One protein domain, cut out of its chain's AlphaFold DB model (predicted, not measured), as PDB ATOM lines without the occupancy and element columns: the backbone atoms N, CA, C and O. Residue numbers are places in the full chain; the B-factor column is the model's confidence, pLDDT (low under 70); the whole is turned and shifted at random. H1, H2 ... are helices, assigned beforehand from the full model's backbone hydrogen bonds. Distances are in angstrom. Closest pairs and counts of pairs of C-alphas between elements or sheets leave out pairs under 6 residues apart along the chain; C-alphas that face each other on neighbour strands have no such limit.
ATOM      1  N   ARG A  22      40.253  40.882 -14.308       80.75
ATOM      2  CA  ARG A  22      39.355  42.032 -14.105       80.75
ATOM      3  C   ARG A  22      39.084  42.804 -15.397       80.75
ATOM      4  O   ARG A  22      38.000  43.354 -15.544       80.75
ATOM      5  N   GLU A  23      40.045  42.840 -16.314       73.62
ATOM      6  CA  GLU A  23      39.905  43.558 -17.584       73.62
ATOM      7  C   GLU A  23      39.007  42.800 -18.573       73.62
ATOM      8  O   GLU A  23      38.524  43.379 -19.542       73.62
ATOM      9  N   GLY A  24      38.715  41.517 -18.307       70.62
ATOM     10  CA  GLY A  24      37.935  40.682 -19.222       70.62
ATOM     11  C   GLY A  24      38.635  40.504 -20.574       70.62
ATOM     12  O   GLY A  24      37.965  40.392 -21.604       70.62
ATOM     13  N   GLY A  25      39.972  40.526 -20.565       80.88
ATOM     14  CA  GLY A  25      40.833  40.536 -21.748       80.88
ATOM     15  C   GLY A  25      41.058  41.942 -22.320       80.88
ATOM     16  O   GLY A  25      40.781  42.956 -21.690       80.88
ATOM     17  N   HIS A  26      41.533  42.022 -23.565       82.56
ATOM     18  CA  HIS A  26      41.871  43.289 -24.235       82.56
ATOM     19  C   HIS A  26      40.750  43.846 -25.125       82.56
ATOM     20  O   HIS A  26      41.010  44.496 -26.140       82.56
ATOM     21  N   ARG A  27      39.482  43.592 -24.776       83.12
ATOM     22  CA  ARG A  27      38.340  43.994 -25.615       83.12
ATOM     23  C   ARG A  27      38.214  45.511 -25.737       83.12
ATOM     24  O   ARG A  27      38.010  46.002 -26.843       83.12
ATOM     25  N   GLU A  28      38.340  46.238 -24.630       84.75
ATOM     26  CA  GLU A  28      38.273  47.704 -24.619       84.75
ATOM     27  C   GLU A  28      39.365  48.319 -25.517       84.75
ATOM     28  O   GLU A  28      38.998  48.967 -26.500       84.75
ATOM     29  N   PRO A  29      40.669  48.025 -25.321       87.06
ATOM     30  CA  PRO A  29      41.720  48.495 -26.226       87.06
ATOM     31  C   PRO A  29      41.515  48.085 -27.689       87.06
ATOM     32  O   PRO A  29      41.781  48.876 -28.594       87.06
ATOM     33  N   ALA A  30      41.023  46.869 -27.949       87.75
ATOM     34  CA  ALA A  30      40.779  46.394 -29.309       87.75
ATOM     35  C   ALA A  30      39.671  47.191 -30.017       87.75
ATOM     36  O   ALA A  30      39.820  47.542 -31.188       87.75
ATOM     37  N   VAL A  31      38.573  47.502 -29.320       86.44
ATOM     38  CA  VAL A  31      37.475  48.324 -29.857       86.44
ATOM     39  C   VAL A  31      37.925  49.774 -30.019       86.44
ATOM     40  O   VAL A  31      37.686  50.358 -31.075       86.44
ATOM     41  N   MET A  32      38.636  50.321 -29.027       87.62
ATOM     42  CA  MET A  32      39.221  51.663 -29.091       87.62
ATOM     43  C   MET A  32      40.132  51.837 -30.298       87.62
ATOM     44  O   MET A  32      39.984  52.799 -31.043       87.62
ATOM     45  N   ARG A  33      41.017  50.868 -30.549       87.94
ATOM     46  CA  ARG A  33      41.917  50.894 -31.704       87.94
ATOM     47  C   ARG A  33      41.176  50.722 -33.029       87.94
ATOM     48  O   ARG A  33      41.541  51.364 -34.005       87.94
ATOM     49  N   ARG A  34      40.149  49.863 -33.077       86.06
ATOM     50  CA  ARG A  34      39.383  49.587 -34.305       86.06
ATOM     51  C   ARG A  34      38.589  50.800 -34.787       86.06
ATOM     52  O   ARG A  34      38.592  51.068 -35.981       86.06
ATOM     53  N   TYR A  35      37.912  51.498 -33.877       85.25
ATOM     54  CA  TYR A  35      37.063  52.650 -34.216       85.25
ATOM     55  C   TYR A  35      37.722  54.000 -33.922       85.25
ATOM     56  O   TYR A  35      37.069  55.030 -34.053       85.25
ATOM     57  N   LEU A  36      38.998  53.992 -33.529       86.62
ATOM     58  CA  LEU A  36      39.775  55.178 -33.181       86.62
ATOM     59  C   LEU A  36      39.048  56.075 -32.161       86.62
ATOM     60  O   LEU A  36      38.837  57.262 -32.387       86.62
ATOM     61  N   LEU A  37      38.630  55.483 -31.037       85.56
ATOM     62  CA  LEU A  37      38.033  56.249 -29.940       85.56
ATOM     63  C   LEU A  37      39.113  57.101 -29.259       85.56
ATOM     64  O   LEU A  37      40.021  56.555 -28.631       85.56
ATOM     65  N   THR A  38      38.995  58.422 -29.385       81.75
ATOM     66  CA  THR A  38      39.935  59.401 -28.821       81.75
ATOM     67  C   THR A  38      39.828  59.486 -27.299       81.75
ATOM     68  O   THR A  38      40.840  59.514 -26.601       81.75
ATOM     69  N   GLY A  39      38.602  59.493 -26.764       82.94
ATOM     70  CA  GLY A  39      38.362  59.605 -25.330       82.94
ATOM     71  C   GLY A  39      38.682  58.309 -24.592       82.94
ATOM     72  O   GLY A  39      38.168  57.240 -24.930       82.94
ATOM     73  N   ARG A  40      39.487  58.400 -23.524       79.12
ATOM     74  CA  ARG A  40      39.866  57.236 -22.700       79.12
ATOM     75  C   ARG A  40      38.656  56.518 -22.097       79.12
ATOM     76  O   ARG A  40      38.679  55.298 -21.987       79.12
ATOM     77  N   ASP A  41      37.610  57.262 -21.742       85.75
ATOM     78  CA  ASP A  41      36.402  56.725 -21.104       85.75
ATOM     79  C   ASP A  41      35.200  56.583 -22.047       85.75
ATOM     80  O   ASP A  41      34.138  56.138 -21.608       85.75
ATOM     81  N   ASP A  42      35.338  56.898 -23.338       85.88
ATOM     82  CA  ASP A  42      34.228  56.805 -24.298       85.88
ATOM     83  C   ASP A  42      33.648  55.389 -24.332       85.88
ATOM     84  O   ASP A  42      32.436  55.188 -24.247       85.88
ATOM     85  N   TYR A  43      34.527  54.384 -24.375       87.00
ATOM     86  CA  TYR A  43      34.113  52.985 -24.367       87.00
ATOM     87  C   TYR A  43      33.312  52.633 -23.107       87.00
ATOM     88  O   TYR A  43      32.274  51.970 -23.197       87.00
ATOM     89  N   LYS A  44      33.747  53.104 -21.932       88.12
ATOM     90  CA  LYS A  44      33.047  52.855 -20.666       88.12
ATOM     91  C   LYS A  44      31.687  53.543 -20.634       88.12
ATOM     92  O   LYS A  44      30.721  52.908 -20.213       88.12
ATOM     93  N   LYS A  45      31.590  54.786 -21.119       89.06
ATOM     94  CA  LYS A  45      30.324  55.530 -21.228       89.06
ATOM     95  C   LYS A  45      29.333  54.796 -22.134       89.06
ATOM     96  O   LYS A  45      28.215  54.512 -21.706       89.06
ATOM     97  N   TYR A  46      29.757  54.388 -23.334       87.94
ATOM     98  CA  TYR A  46      28.899  53.627 -24.249       87.94
ATOM     99  C   TYR A  46      28.491  52.268 -23.677       87.94
ATOM    100  O   TYR A  46      27.335  51.869 -23.794       87.94
ATOM    101  N   ASN A  47      29.409  51.558 -23.019       87.88
ATOM    102  CA  ASN A  47      29.092  50.286 -22.375       87.88
ATOM    103  C   ASN A  47      28.109  50.464 -21.203       87.88
ATOM    104  O   ASN A  47      27.226  49.630 -21.003       87.88
ATOM    105  N   GLY A  48      28.225  51.567 -20.457       90.94
ATOM    106  CA  GLY A  48      27.268  51.972 -19.429       90.94
ATOM    107  C   GLY A  48      25.864  52.177 -19.998       90.94
ATOM    108  O   GLY A  48      24.917  51.592 -19.479       90.94
ATOM    109  N   LEU A  49      25.746  52.910 -21.110       89.88
ATOM    110  CA  LEU A  49      24.476  53.119 -21.820       89.88
ATOM    111  C   LEU A  49      23.885  51.812 -22.369       89.88
ATOM    112  O   LEU A  49      22.702  51.536 -22.198       89.88
ATOM    113  N   CYS A  50      24.702  50.944 -22.969       88.81
ATOM    114  CA  CYS A  50      24.240  49.616 -23.382       88.81
ATOM    115  C   CYS A  50      23.689  48.819 -22.192       88.81
ATOM    116  O   CYS A  50      22.682  48.124 -22.318       88.81
ATOM    117  N   ARG A  51      24.333  48.926 -21.023       90.75
ATOM    118  CA  ARG A  51      23.904  48.228 -19.810       90.75
ATOM    119  C   ARG A  51      22.601  48.796 -19.246       90.75
ATOM    120  O   ARG A  51      21.790  48.011 -18.766       90.75
ATOM    121  N   THR A  52      22.374  50.109 -19.290       92.56
ATOM    122  CA  THR A  52      21.091  50.693 -18.854       92.56
ATOM    123  C   THR A  52      19.949  50.249 -19.762       92.56
ATOM    124  O   THR A  52      18.919  49.809 -19.255       92.56
ATOM    125  N   VAL A  53      20.161  50.233 -21.082       90.94
ATOM    126  CA  VAL A  53      19.186  49.690 -22.043       90.94
ATOM    127  C   VAL A  53      18.919  48.205 -21.778       90.94
ATOM    128  O   VAL A  53      17.767  47.789 -21.727       90.94
ATOM    129  N   GLN A  54      19.953  47.395 -21.529       91.12
ATOM    130  CA  GLN A  54      19.776  45.977 -21.180       91.12
ATOM    131  C   GLN A  54      18.995  45.776 -19.877       91.12
ATOM    132  O   GLN A  54      18.170  44.870 -19.805       91.12
ATOM    133  N   LYS A  55      19.232  46.609 -18.855       94.19
ATOM    134  CA  LYS A  55      18.452  46.574 -17.611       94.19
ATOM    135  C   LYS A  55      16.976  46.853 -17.884       94.19
ATOM    136  O   LYS A  55      16.143  46.087 -17.414       94.19
ATOM    137  N   LEU A  56      16.668  47.878 -18.681       91.81
ATOM    138  CA  LEU A  56      15.295  48.198 -19.074       91.81
ATOM    139  C   LEU A  56      14.636  47.027 -19.816       91.81
ATOM    140  O   LEU A  56      13.547  46.600 -19.449       91.81
ATOM    141  N   VAL A  57      15.331  46.439 -20.794       91.56
ATOM    142  CA  VAL A  57      14.842  45.260 -21.528       91.56
ATOM    143  C   VAL A  57      14.606  44.068 -20.595       91.56
ATOM    144  O   VAL A  57      13.631  43.345 -20.768       91.56
ATOM    145  N   ASN A  58      15.472  43.842 -19.607       93.69
ATOM    146  CA  ASN A  58      15.293  42.752 -18.648       93.69
ATOM    147  C   ASN A  58      14.072  42.970 -17.747       93.69
ATOM    148  O   ASN A  58      13.361  42.007 -17.482       93.69
ATOM    149  N   ILE A  59      13.807  44.212 -17.331       92.62
ATOM    150  CA  ILE A  59      12.600  44.564 -16.572       92.62
ATOM    151  C   ILE A  59      11.353  44.308 -17.432       92.62
ATOM    152  O   ILE A  59      10.462  43.583 -17.003       92.62
ATOM    153  N   LEU A  60      11.328  44.788 -18.682       90.19
ATOM    154  CA  LEU A  60      10.206  44.560 -19.608       90.19
ATOM    155  C   LEU A  60       9.958  43.072 -19.895       90.19
ATOM    156  O   LEU A  60       8.820  42.651 -20.079       90.19
ATOM    157  N   LYS A  61      11.015  42.253 -19.912       91.19
ATOM    158  CA  LYS A  61      10.903  40.798 -20.088       91.19
ATOM    159  C   LYS A  61      10.276  40.079 -18.897       91.19
ATOM    160  O   LYS A  61       9.719  39.007 -19.101       91.19
ATOM    161  N   GLN A  62      10.413  40.622 -17.687       92.69
ATOM    162  CA  GLN A  62       9.835  40.044 -16.470       92.69
ATOM    163  C   GLN A  62       8.337  40.346 -16.328       92.69
ATOM    164  O   GLN A  62       7.659  39.657 -15.573       92.69
ATOM    165  N   MET A  63       7.824  41.350 -17.046       91.31
ATOM    166  CA  MET A  63       6.400  41.699 -17.062       91.31
ATOM    167  C   MET A  63       5.573  40.686 -17.862       91.31
ATOM    168  O   MET A  63       6.102  39.995 -18.738       91.31
ATOM    169  N   ASP A  64       4.263  40.621 -17.611       92.12
ATOM    170  CA  ASP A  64       3.371  39.730 -18.356       92.12
ATOM    171  C   ASP A  64       3.329  40.106 -19.855       92.12
ATOM    172  O   ASP A  64       3.288  41.292 -20.188       92.12
ATOM    173  N   PRO A  65       3.370  39.138 -20.790       90.81
ATOM    174  CA  PRO A  65       3.330  39.423 -22.226       90.81
ATOM    175  C   PRO A  65       2.058  40.116 -22.726       90.81
ATOM    176  O   PRO A  65       2.097  40.703 -23.803       90.81
ATOM    177  N   ARG A  66       0.939  40.009 -22.001       91.75
ATOM    178  CA  ARG A  66      -0.366  40.565 -22.390       91.75
ATOM    179  C   ARG A  66      -0.617  41.955 -21.815       91.75
ATOM    180  O   ARG A  66      -1.629  42.561 -22.154       91.75
ATOM    181  N   ASP A  67       0.269  42.442 -20.950       93.31
ATOM    182  CA  ASP A  67       0.158  43.784 -20.392       93.31
ATOM    183  C   ASP A  67       0.324  44.834 -21.512       93.31
ATOM    184  O   ASP A  67       1.379  44.866 -22.162       93.31
ATOM    185  N   PRO A  68      -0.678  45.701 -21.759       93.94
ATOM    186  CA  PRO A  68      -0.589  46.741 -22.782       93.94
ATOM    187  C   PRO A  68       0.595  47.691 -22.562       93.94
ATOM    188  O   PRO A  68       1.221  48.109 -23.536       93.94
ATOM    189  N   TYR A  69       0.979  47.963 -21.308       92.56
ATOM    190  CA  TYR A  69       2.111  48.843 -21.005       92.56
ATOM    191  C   TYR A  69       3.443  48.254 -21.481       92.56
ATOM    192  O   TYR A  69       4.318  48.962 -21.987       92.56
ATOM    193  N   ARG A  70       3.607  46.930 -21.358       92.69
ATOM    194  CA  ARG A  70       4.800  46.238 -21.858       92.69
ATOM    195  C   ARG A  70       4.909  46.388 -23.372       92.69
ATOM    196  O   ARG A  70       6.018  46.605 -23.861       92.69
ATOM    197  N   ILE A  71       3.801  46.232 -24.094       90.62
ATOM    198  CA  ILE A  71       3.763  46.308 -25.559       90.62
ATOM    199  C   ILE A  71       4.149  47.722 -26.003       90.62
ATOM    200  O   ILE A  71       5.143  47.879 -26.709       90.62
ATOM    201  N   GLU A  72       3.467  48.740 -25.476       93.69
ATOM    202  CA  GLU A  72       3.723  50.147 -25.801       93.69
ATOM    203  C   GLU A  72       5.180  50.552 -25.523       93.69
ATOM    204  O   GLU A  72       5.869  51.096 -26.387       93.69
ATOM    205  N   MET A  73       5.702  50.221 -24.336       91.25
ATOM    206  CA  MET A  73       7.076  50.565 -23.964       91.25
ATOM    207  C   MET A  73       8.119  49.794 -24.787       91.25
ATOM    208  O   MET A  73       9.205  50.310 -25.068       91.25
ATOM    209  N   THR A  74       7.816  48.549 -25.173       89.44
ATOM    210  CA  THR A  74       8.701  47.752 -26.033       89.44
ATOM    211  C   THR A  74       8.770  48.351 -27.431       89.44
ATOM    212  O   THR A  74       9.874  48.516 -27.957       89.44
ATOM    213  N   ASP A  75       7.628  48.730 -27.997       90.44
ATOM    214  CA  ASP A  75       7.551  49.345 -29.321       90.44
ATOM    215  C   ASP A  75       8.268  50.698 -29.339       90.44
ATOM    216  O   ASP A  75       9.156  50.906 -30.170       90.44
ATOM    217  N   ALA A  76       8.026  51.553 -28.339       91.69
ATOM    218  CA  ALA A  76       8.721  52.832 -28.194       91.69
ATOM    219  C   ALA A  76      10.248  52.662 -28.062       91.69
ATOM    220  O   ALA A  76      11.035  53.422 -28.642       91.69
ATOM    221  N   LEU A  77      10.706  51.648 -27.317       89.62
ATOM    222  CA  LEU A  77      12.133  51.359 -27.176       89.62
ATOM    223  C   LEU A  77      12.744  50.877 -28.497       89.62
ATOM    224  O   LEU A  77      13.845  51.308 -28.858       89.62
ATOM    225  N   ILE A  78      12.059  49.984 -29.210       88.19
ATOM    226  CA  ILE A  78      12.513  49.467 -30.504       88.19
ATOM    227  C   ILE A  78      12.588  50.600 -31.522       88.19
ATOM    228  O   ILE A  78      13.622  50.738 -32.180       88.19
ATOM    229  N   GLU A  79      11.551  51.429 -31.612       89.62
ATOM    230  CA  GLU A  79      11.489  52.576 -32.514       89.62
ATOM    231  C   GLU A  79      12.623  53.564 -32.227       89.62
ATOM    232  O   GLU A  79      13.375  53.931 -33.133       89.62
ATOM    233  N   LYS A  80      12.846  53.916 -30.954       89.25
ATOM    234  CA  LYS A  80      13.939  54.812 -30.557       89.25
ATOM    235  C   LYS A  80      15.319  54.238 -30.880       89.25
ATOM    236  O   LYS A  80      16.196  54.942 -31.380       89.25
ATOM    237  N   LEU A  81      15.555  52.956 -30.603       86.31
ATOM    238  CA  LEU A  81      16.832  52.319 -30.944       86.31
ATOM    239  C   LEU A  81      17.005  52.175 -32.466       86.31
ATOM    240  O   LEU A  81      18.132  52.238 -32.975       86.31
ATOM    241  N   TYR A  82      15.904  52.001 -33.200       85.38
ATOM    242  CA  TYR A  82      15.901  51.955 -34.654       85.38
ATOM    243  C   TYR A  82      16.235  53.320 -35.251       85.38
ATOM    244  O   TYR A  82      17.156  53.376 -36.066       85.38
ATOM    245  N   SER A  83      15.592  54.406 -34.814       86.06
ATOM    246  CA  SER A  83      15.850  55.773 -35.293       86.06
ATOM    247  C   SER A  83      17.284  56.229 -34.992       86.06
ATOM    248  O   SER A  83      17.970  56.762 -35.868       86.06
ATOM    249  N   MET A  84      17.815  55.881 -33.813       83.44
ATOM    250  CA  MET A  84      19.240  56.054 -33.483       83.44
ATOM    251  C   MET A  84      20.175  55.138 -34.294       83.44
ATOM    252  O   MET A  84      21.385  55.342 -34.326       83.44
ATOM    253  N   GLY A  85      19.646  54.111 -34.961       77.38
ATOM    254  CA  GLY A  85      20.399  53.272 -35.887       77.38
ATOM    255  C   GLY A  85      21.104  52.061 -35.272       77.38
ATOM    256  O   GLY A  85      21.951  51.464 -35.942       77.38
ATOM    257  N   VAL A  86      20.758  51.671 -34.046       80.38
ATOM    258  CA  VAL A  86      21.441  50.613 -33.278       80.38
ATOM    259  C   VAL A  86      20.931  49.205 -33.636       80.38
ATOM    260  O   VAL A  86      21.707  48.250 -33.645       80.38
ATOM    261  N   THR A  87      19.647  49.056 -33.984       65.69
ATOM    262  CA  THR A  87      18.951  47.749 -33.904       65.69
ATOM    263  C   THR A  87      18.890  46.903 -35.186       65.69
ATOM    264  O   THR A  87      18.497  45.747 -35.101       65.69
ATOM    265  N   THR A  88      19.267  47.377 -36.384       57.97
ATOM    266  CA  THR A  88      18.964  46.593 -37.617       57.97
ATOM    267  C   THR A  88      19.799  45.332 -37.828       57.97
ATOM    268  O   THR A  88      19.288  44.371 -38.387       57.97
ATOM    269  N   LYS A  89      21.074  45.302 -37.425       50.84
ATOM    270  CA  LYS A  89      21.951  44.112 -37.485       50.84
ATOM    271  C   LYS A  89      23.058  44.290 -36.455       50.84
ATOM    272  O   LYS A  89      23.758  45.285 -36.577       50.84
ATOM    273  N   ARG A  90      23.206  43.359 -35.493       47.41
ATOM    274  CA  ARG A  90      24.287  43.220 -34.469       47.41
ATOM    275  C   ARG A  90      25.308  44.383 -34.420       47.41
ATOM    276  O   ARG A  90      26.500  44.178 -34.643       47.41
ATOM    277  N   GLY A  91      24.842  45.602 -34.159       50.25
ATOM    278  CA  GLY A  91      25.615  46.826 -34.349       50.25
ATOM    279  C   GLY A  91      25.879  47.481 -33.006       50.25
ATOM    280  O   GLY A  91      24.956  47.712 -32.235       50.25
ATOM    281  N   SER A  92      27.146  47.751 -32.705       57.47
ATOM    282  CA  SER A  92      27.538  48.508 -31.512       57.47
ATOM    283  C   SER A  92      27.245  50.000 -31.712       57.47
ATOM    284  O   SER A  92      27.395  50.496 -32.827       57.47
ATOM    285  N   LEU A  93      26.923  50.733 -30.638       58.81
ATOM    286  CA  LEU A  93      26.799  52.204 -30.639       58.81
ATOM    287  C   LEU A  93      28.017  52.902 -31.271       58.81
ATOM    288  O   LEU A  93      27.876  53.919 -31.941       58.81
ATOM    289  N   ALA A  94      29.208  52.311 -31.132       56.78
ATOM    290  CA  ALA A  94      30.445  52.833 -31.716       56.78
ATOM    291  C   ALA A  94      30.425  52.901 -33.257       56.78
ATOM    292  O   ALA A  94      31.174  53.677 -33.839       56.78
ATOM    293  N   VAL A  95      29.560  52.124 -33.921       66.81
ATOM    294  CA  VAL A  95      29.425  52.097 -35.388       66.81
ATOM    295  C   VAL A  95      28.670  53.326 -35.919       66.81
ATOM    296  O   VAL A  95      28.700  53.592 -37.116       66.81
TER     297      VAL A  95
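What this domain is: This is residues 22 to 95 of the 171 residues of an uncharacterized protein of Capsicum chinense (UniProt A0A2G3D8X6). The model is an open, elongated frame of three helices: the short H1 stands across the beginning of the long H2, and after a turn H3 folds back beside H2, so that H2 and H3 make a narrow V whose closed end is at residues 63 to 67. Residues 84 to 95, with no named element, run from the end of H3 toward H1, and residues 22 to 27 stick out at the H1 end. The printed part has 74 residues, with three named helices in the order H1, H2, H3 and no named strand; its class is all helix. The whole is loose, with a radius of gyration of the C-alphas of 15.2 A, and spans 44 by 29 by 18 A.

How they stand to each other: H1, residues 27 to 35, and H2, residues 42 to 62, only just touch, with 3 pairs of C-alphas within 8 A. H2 touches H1 with residue 43 alone, and the closest C-alphas of the two helices, those of Glu 28 and Tyr 43, are 6.7 A apart. The two helices run opposite ways at a steep tilt of 67 degrees, only just short of about perpendicular. H3, residues 68 to 83, is close to H2 but not clearly touching it, with 2 pairs of C-alphas within 8 A. Their closest C-alphas, those of Leu 60 and Arg 70, are 6.1 A apart. H2 and H3 run opposite ways at a shallow tilt of 26 degrees, with their centres 14.7 A apart. H1 and H3 are apart. In H1, H2 and H3 every backbone O of residue i is within hydrogen-bond range of the N of residue i+4 inside the helix.

Where its parts are: H1 begins at Arg 27, with its C-alpha at (38.340, 43.994, -25.615), and is 12.3 A long from first to last C-alpha. H2 is the longest helix, 21 residues and 30.6 A, from C-alpha 42 at (34.228, 56.805, -24.298) to C-alpha 62 at (9.835, 40.044, -16.470). H3 has 16 residues, is 22.5 A long and ends at Ser 83, with its C-alpha at (15.850, 55.773, -35.293).

The domain as a whole: The two C-alphas farthest apart, those of Thr 38 and Arg 66, are 44.9 A apart. Residues 22 to 27, of which 27 belongs to H1, stand free, and so do residues 63 to 68, of which 68 belongs to H3. Without these stretches the body spans 41 by 20 by 15 A. The link from H1 to H2 is short, with 6 residues, and that from H2 to H3 is tight, with 5. The printed part has no cut. Its mean pLDDT is 84.0, and residues 87 to 95 are under 70.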